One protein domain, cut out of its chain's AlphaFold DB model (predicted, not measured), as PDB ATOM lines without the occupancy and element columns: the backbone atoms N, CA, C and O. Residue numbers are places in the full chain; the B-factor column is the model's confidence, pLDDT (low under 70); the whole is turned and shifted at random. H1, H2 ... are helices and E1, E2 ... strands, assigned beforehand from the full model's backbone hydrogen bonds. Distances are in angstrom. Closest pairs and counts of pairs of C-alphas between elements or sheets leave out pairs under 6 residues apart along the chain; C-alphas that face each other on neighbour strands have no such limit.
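AT A GLANCE: This is residues 7 to 59 of the 111 residues of the protein "Glucosamine_iso domain-containing protein" of Enterococcus haemoperoxidus ATCC BAA-382 (UniProt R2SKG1). A short, narrow ribbon of two antiparallel strands, E1 beside E2, forms the middle of an elongated model, with helix H1 near one end of the ribbon and the short helix H2 near the other. Before the ribbon, residues 7 to 17 hold no named element and lead to the H2 end, where E1 sets out toward H1. The printed part has 53 residues, with two named helices and two named strands in the order E1, H1, E2, H2; the sheet's order is E1 - E2. The class is mixed, helices and strands, with 22 residues, under half, in named elements. The whole is only just loose, close to compact, with a radius of gyration of the C-alphas of 12.3 A and spans of 35 by 21 by 16 A.

IN THESE COORDINATES: Start at C-alpha 7, at (154.652, 153.967, 96.033), and go on to C-alpha 18 at (162.076, 166.977, 85.350), where E1 begins; it covers residues 18 to 22 and is 13.5 A long. Next look for H1, residues 29 to 36, which runs 10.8 A from C-alpha 29 at (163.101, 160.694, 102.086). E2 follows at residues 47 to 51 and is 13.7 A long. H2, residues 53 to 56, ends at C-alpha 56, at (159.201, 159.888, 80.280).

HOW THE PARTS SIT: Begin with the sheet: E1 and E2 are antiparallel neighbours, with 159 degrees between their directions. C-alphas 18 and 51 face each other at 4.2 A, and so do C-alphas 22 and 47, also at 4.2 A. Between these ends, look at N 19 and O 50, 2.9 A apart, and N 48 and O 21, 2.9 A apart, both within hydrogen-bond range. The closest C-alphas of H1 and E2 are those of Leu 33 and Phe 47, 7.7 A apart. At the other end of the sheet, the closest C-alphas of E1 and H2 are those of Thr 18 and Ser 55, 6.5 A apart. H1 and H2 are apart. In H1 every O i to N i+4 pair is within hydrogen-bond range; H2, with 4 residues, is too short for such a pair, and its one O i to N i+3 pair is within range.

THE WHOLE: The two C-alphas farthest apart are those of Asn 42 and Gln 58, at 35.7 A. The printed part has no cut. The link from E2 to H2 is tight, with 1 residue; those from E1 to H1, with 6 residues, and from H1 to E2, with 10, are short, and no link is long. The mean pLDDT of the printed part is 80.2; look to residues 7 to 13 for the low confidence, under 70.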
ATOM      1  N   THR A   7     155.943 153.376  95.685       34.59
ATOM      2  CA  THR A   7     154.652 153.967  96.033       34.59
ATOM      3  C   THR A   7     154.761 155.409  96.552       34.59
ATOM      4  O   THR A   7     154.188 155.729  97.590       34.59
ATOM      5  N   TYR A   8     155.497 156.292  95.871       48.88
ATOM      6  CA  TYR A   8     155.594 157.709  96.239       48.88
ATOM      7  C   TYR A   8     154.426 158.481  95.629       48.88
ATOM      8  O   TYR A   8     154.522 159.106  94.574       48.88
ATOM      9  N   GLN A   9     153.296 158.357  96.320       46.69
ATOM     10  CA  GLN A   9     151.963 158.751  95.870       46.69
ATOM     11  C   GLN A   9     151.746 160.269  95.775       46.69
ATOM     12  O   GLN A   9     150.901 160.718  95.008       46.69
ATOM     13  N   GLU A  10     152.499 161.096  96.506       44.47
ATOM     14  CA  GLU A  10     152.118 162.511  96.645       44.47
ATOM     15  C   GLU A  10     152.717 163.462  95.598       44.47
ATOM     16  O   GLU A  10     152.215 164.574  95.433       44.47
ATOM     17  N   GLN A  11     153.742 163.050  94.837       48.03
ATOM     18  CA  GLN A  11     154.484 163.984  93.971       48.03
ATOM     19  C   GLN A  11     154.626 163.570  92.498       48.03
ATOM     20  O   GLN A  11     155.211 164.325  91.727       48.03
ATOM     21  N   GLN A  12     154.066 162.443  92.047       55.88
ATOM     22  CA  GLN A  12     154.147 162.026  90.634       55.88
ATOM     23  C   GLN A  12     152.829 162.219  89.879       55.88
ATOM     24  O   GLN A  12     152.235 161.277  89.359       55.88
ATOM     25  N   LYS A  13     152.380 163.474  89.770       67.88
ATOM     26  CA  LYS A  13     151.278 163.814  88.860       67.88
ATOM     27  C   LYS A  13     151.734 163.620  87.415       67.88
ATOM     28  O   LYS A  13     152.867 163.963  87.071       67.88
ATOM     29  N   PHE A  14     150.841 163.137  86.552       74.88
ATOM     30  CA  PHE A  14     151.147 162.873  85.137       74.88
ATOM     31  C   PHE A  14     151.728 164.068  84.371       74.88
ATOM     32  O   PHE A  14     152.436 163.885  83.385       74.88
ATOM     33  N   GLU A  15     151.462 165.293  84.820       72.62
ATOM     34  CA  GLU A  15     151.922 166.519  84.167       72.62
ATOM     35  C   GLU A  15     153.372 166.906  84.500       72.62
ATOM     36  O   GLU A  15     153.926 167.802  83.855       72.62
ATOM     37  N   ASN A  16     154.001 166.237  85.471       77.88
ATOM     38  CA  ASN A  16     155.311 166.630  85.974       77.88
ATOM     39  C   ASN A  16     156.418 166.367  84.946       77.88
ATOM     40  O   ASN A  16     156.513 165.287  84.356       77.88
ATOM     41  N   LEU A  17     157.262 167.380  84.753       82.50
ATOM     42  CA  LEU A  17     158.502 167.314  83.979       82.50
ATOM     43  C   LEU A  17     159.668 166.912  84.900       82.50
ATOM     44  O   LEU A  17     159.459 166.362  85.976       82.50
ATOM     45  N   THR A  18     160.906 167.164  84.482       84.50
ATOM     46  CA  THR A  18     162.076 166.977  85.350       84.50
ATOM     47  C   THR A  18     162.023 167.939  86.538       84.50
ATOM     48  O   THR A  18     161.847 169.143  86.344       84.50
ATOM     49  N   SER A  19     162.166 167.411  87.751       77.69
ATOM     50  CA  SER A  19     161.990 168.162  88.996       77.69
ATOM     51  C   SER A  19     163.081 167.861  90.022       77.69
ATOM     52  O   SER A  19     163.582 166.738  90.108       77.69
ATOM     53  N   TYR A  20     163.409 168.881  90.816       86.00
ATOM     54  CA  TYR A  20     164.208 168.770  92.035       86.00
ATOM     55  C   TYR A  20     163.342 168.235  93.176       86.00
ATOM     56  O   TYR A  20     162.202 168.678  93.331       86.00
ATOM     57  N   VAL A  21     163.897 167.335  93.983       82.62
ATOM     58  CA  VAL A  21     163.249 166.818  95.188       82.62
ATOM     59  C   VAL A  21     164.251 166.831  96.342       82.62
ATOM     60  O   VAL A  21     165.287 166.173  96.272       82.62
ATOM     61  N   GLY A  22     163.952 167.613  97.382       82.69
ATOM     62  CA  GLY A  22     164.792 167.747  98.574       82.69
ATOM     63  C   GLY A  22     164.594 166.615  99.583       82.69
ATOM     64  O   GLY A  22     163.590 165.904  99.545       82.69
ATOM     65  N   GLU A  23     165.536 166.467 100.512       80.69
ATOM     66  CA  GLU A  23     165.493 165.480 101.601       80.69
ATOM     67  C   GLU A  23     164.344 165.680 102.604       80.69
ATOM     68  O   GLU A  23     164.070 164.802 103.418       80.69
ATOM     69  N   ASP A  24     163.677 166.829 102.562       81.50
ATOM     70  CA  ASP A  24     162.518 167.196 103.372       81.50
ATOM     71  C   ASP A  24     161.184 166.949 102.649       81.50
ATOM     72  O   ASP A  24     160.116 167.206 103.205       81.50
ATOM     73  N   ALA A  25     161.226 166.435 101.414       75.44
ATOM     74  CA  ALA A  25     160.041 166.262 100.581       75.44
ATOM     75  C   ALA A  25     159.032 165.250 101.148       75.44
ATOM     76  O   ALA A  25     157.834 165.402 100.911       75.44
ATOM     77  N   THR A  26     159.499 164.221 101.864       77.56
ATOM     78  CA  THR A  26     158.659 163.242 102.569       77.56
ATOM     79  C   THR A  26     159.346 162.766 103.849       77.56
ATOM     80  O   THR A  26     160.567 162.833 103.969       77.56
ATOM     81  N   GLU A  27     158.565 162.234 104.797       78.94
ATOM     82  CA  GLU A  27     159.066 161.753 106.096       78.94
ATOM     83  C   GLU A  27     160.172 160.690 105.962       78.94
ATOM     84  O   GLU A  27     161.125 160.687 106.734       78.94
ATOM     85  N   HIS A  28     160.090 159.835 104.938       82.94
ATOM     86  CA  HIS A  28     161.048 158.752 104.690       82.94
ATOM     87  C   HIS A  28     162.144 159.105 103.679       82.94
ATOM     88  O   HIS A  28     162.939 158.242 103.312       82.94
ATOM     89  N   MET A  29     162.203 160.348 103.189       82.38
ATOM     90  CA  MET A  29     163.101 160.694 102.086       82.38
ATOM     91  C   MET A  29     164.580 160.474 102.428       82.38
ATOM     92  O   MET A  29     165.354 160.011 101.592       82.38
ATOM     93  N   LYS A  30     164.962 160.733 103.680       85.19
ATOM     94  CA  LYS A  30     166.331 160.512 104.163       85.19
ATOM     95  C   LYS A  30     166.738 159.045 104.088       85.19
ATOM     96  O   LYS A  30     167.815 158.748 103.578       85.19
ATOM     97  N   ASP A  31     165.851 158.145 104.510       86.94
ATOM     98  CA  ASP A  31     166.097 156.700 104.487       86.94
ATOM     99  C   ASP A  31     166.278 156.186 103.053       86.94
ATOM    100  O   ASP A  31     167.136 155.342 102.790       86.94
ATOM    101  N   ILE A  32     165.506 156.729 102.104       85.25
ATOM    102  CA  ILE A  32     165.636 156.396 100.679       85.25
ATOM    103  C   ILE A  32     167.006 156.828 100.176       85.25
ATOM    104  O   ILE A  32     167.758 155.992  99.684       85.25
ATOM    105  N   LEU A  33     167.342 158.113 100.328       85.62
ATOM    106  CA  LEU A  33     168.595 158.674  99.822       85.62
ATOM    107  C   LEU A  33     169.809 157.947 100.402       85.62
ATOM    108  O   LEU A  33     170.777 157.713  99.685       85.62
ATOM    109  N   LEU A  34     169.728 157.537 101.669       88.88
ATOM    110  CA  LEU A  34     170.751 156.731 102.323       88.88
ATOM    111  C   LEU A  34     170.867 155.333 101.697       88.88
ATOM    112  O   LEU A  34     171.970 154.849 101.440       88.88
ATOM    113  N   SER A  35     169.732 154.680 101.434       87.75
ATOM    114  CA  SER A  35     169.710 153.340 100.836       87.75
ATOM    115  C   SER A  35     170.265 153.308  99.407       87.75
ATOM    116  O   SER A  35     170.922 152.336  99.036       87.75
ATOM    117  N   GLU A  36     170.078 154.385  98.636       85.94
ATOM    118  CA  GLU A  36     170.586 154.507  97.261       85.94
ATOM    119  C   GLU A  36     172.120 154.601  97.201       85.94
ATOM    120  O   GLU A  36     172.730 154.159  96.228       85.94
ATOM    121  N   VAL A  37     172.760 155.123  98.254       87.75
ATOM    122  CA  VAL A  37     174.229 155.206  98.375       87.75
ATOM    123  C   VAL A  37     174.824 154.065  99.210       87.75
ATOM    124  O   VAL A  37     175.962 154.130  99.659       87.75
ATOM    125  N   GLY A  38     174.064 152.991  99.438       86.44
ATOM    126  CA  GLY A  38     174.558 151.809 100.146       86.44
ATOM    127  C   GLY A  38     174.651 151.953 101.669       86.44
ATOM    128  O   GLY A  38     175.237 151.083 102.314       86.44
ATOM    129  N   GLY A  39     174.045 152.988 102.258       88.75
ATOM    130  CA  GLY A  39     173.924 153.126 103.711       88.75
ATOM    131  C   GLY A  39     174.944 154.039 104.397       88.75
ATOM    132  O   GLY A  39     174.932 154.099 105.625       88.75
ATOM    133  N   ASP A  40     175.827 154.720 103.659       90.56
ATOM    134  CA  ASP A  40     176.803 155.651 104.245       90.56
ATOM    135  C   ASP A  40     176.221 157.067 104.377       90.56
ATOM    136  O   ASP A  40     175.949 157.750 103.390       90.56
ATOM    137  N   GLU A  41     176.063 157.529 105.618       90.31
ATOM    138  CA  GLU A  41     175.570 158.876 105.934       90.31
ATOM    139  C   GLU A  41     176.460 159.994 105.375       90.31
ATOM    140  O   GLU A  41     175.962 161.080 105.088       90.31
ATOM    141  N   ASN A  42     177.764 159.755 105.197       92.12
ATOM    142  CA  ASN A  42     178.669 160.769 104.648       92.12
ATOM    143  C   ASN A  42     178.519 160.927 103.130       92.12
ATOM    144  O   ASN A  42     178.908 161.960 102.585       92.12
ATOM    145  N   GLU A  43     177.982 159.911 102.453       90.38
ATOM    146  CA  GLU A  43     177.763 159.914 101.003       90.38
ATOM    147  C   GLU A  43     176.313 160.250 100.631       90.38
ATOM    148  O   GLU A  43     176.001 160.446  99.455       90.38
ATOM    149  N   ARG A  44     175.421 160.354 101.624       92.06
ATOM    150  CA  ARG A  44     174.004 160.645 101.416       92.06
ATOM    151  C   ARG A  44     173.810 162.081 100.903       92.06
ATOM    152  O   ARG A  44     174.165 163.028 101.602       92.06
ATOM    153  N   PRO A  45     173.194 162.279  99.724       89.31
ATOM    154  CA  PRO A  45     172.894 163.615  99.222       89.31
ATOM    155  C   PRO A  45     171.676 164.229  99.931       89.31
ATOM    156  O   PRO A  45     170.788 163.520 100.403       89.31
ATOM    157  N   ASP A  46     171.590 165.562  99.926       90.50
ATOM    158  CA  ASP A  46     170.443 166.313 100.467       90.50
ATOM    159  C   ASP A  46     169.252 166.383  99.492       90.50
ATOM    160  O   ASP A  46     168.203 166.945  99.808       90.50
ATOM    161  N   PHE A  47     169.410 165.881  98.266       86.25
ATOM    162  CA  PHE A  47     168.388 165.953  97.227       86.25
ATOM    163  C   PHE A  47     168.621 164.936  96.108       86.25
ATOM    164  O   PHE A  47     169.708 164.379  95.957       86.25
ATOM    165  N   TYR A  48     167.610 164.776  95.257       82.88
ATOM    166  CA  TYR A  48     167.727 164.102  93.969       82.88
ATOM    167  C   TYR A  48     166.992 164.877  92.870       82.88
ATOM    168  O   TYR A  48     166.134 165.727  93.122       82.88
ATOM    169  N   VAL A  49     167.340 164.588  91.617       84.25
ATOM    170  CA  VAL A  49     166.635 165.097  90.437       84.25
ATOM    171  C   VAL A  49     166.012 163.912  89.723       84.25
ATOM    172  O   VAL A  49     166.693 162.930  89.438       84.25
ATOM    173  N   THR A  50     164.719 164.003  89.423       84.19
ATOM    174  CA  THR A  50     163.987 162.929  88.746       84.19
ATOM    175  C   THR A  50     163.248 163.439  87.521       84.19
ATOM    176  O   THR A  50     162.805 164.587  87.470       84.19
ATOM    177  N   MET A  51     163.113 162.573  86.519       85.50
ATOM    178  CA  MET A  51     162.262 162.824  85.365       85.50
ATOM    179  C   MET A  51     160.821 162.468  85.725       85.50
ATOM    180  O   MET A  51     160.514 161.309  85.992       85.50
ATOM    181  N   GLY A  52     159.929 163.456  85.700       83.12
ATOM    182  CA  GLY A  52     158.508 163.211  85.900       83.12
ATOM    183  C   GLY A  52     157.862 162.431  84.741       83.12
ATOM    184  O   GLY A  52     158.444 162.315  83.653       83.12
ATOM    185  N   PRO A  53     156.632 161.922  84.940       83.06
ATOM    186  CA  PRO A  53     155.952 161.073  83.963       83.06
ATOM    187  C   PRO A  53     155.807 161.724  82.583       83.06
ATOM    188  O   PRO A  53     155.992 161.057  81.569       83.06
ATOM    189  N   LYS A  54     155.573 163.041  82.512       84.19
ATOM    190  CA  LYS A  54     155.456 163.760  81.235       84.19
ATOM    191  C   LYS A  54     156.749 163.727  80.429       84.19
ATOM    192  O   LYS A  54     156.700 163.598  79.211       84.19
ATOM    193  N   SER A  55     157.898 163.837  81.096       84.81
ATOM    194  CA  SER A  55     159.205 163.738  80.440       84.81
ATOM    195  C   SER A  55     159.481 162.318  79.946       84.81
ATOM    196  O   SER A  55     160.013 162.154  78.853       84.81
ATOM    197  N   VAL A  56     159.079 161.294  80.704       88.25
ATOM    198  CA  VAL A  56     159.201 159.888  80.280       88.25
ATOM    199  C   VAL A  56     158.328 159.608  79.052       88.25
ATOM    200  O   VAL A  56     158.798 159.015  78.086       88.25
ATOM    201  N   MET A  57     157.092 160.108  79.039       90.31
ATOM    202  CA  MET A  57     156.148 159.927  77.928       90.31
ATOM    203  C   MET A  57     156.535 160.673  76.639       90.31
ATOM    204  O   MET A  57     155.921 160.447  75.601       90.31
ATOM    205  N   GLN A  58     157.536 161.561  76.685       90.31
ATOM    206  CA  GLN A  58     158.117 162.202  75.496       90.31
ATOM    207  C   GLN A  58     159.184 161.339  74.805       90.31
ATOM    208  O   GLN A  58     159.681 161.719  73.740       90.31
ATOM    209  N   ALA A  59     159.567 160.202  75.394       91.81
ATOM    210  CA  ALA A  59     160.475 159.263  74.756       91.81
ATOM    211  C   ALA A  59     159.884 158.736  73.437       91.81
ATOM    212  O   ALA A  59     158.677 158.673  73.246       91.81
TER     213      ALA A  59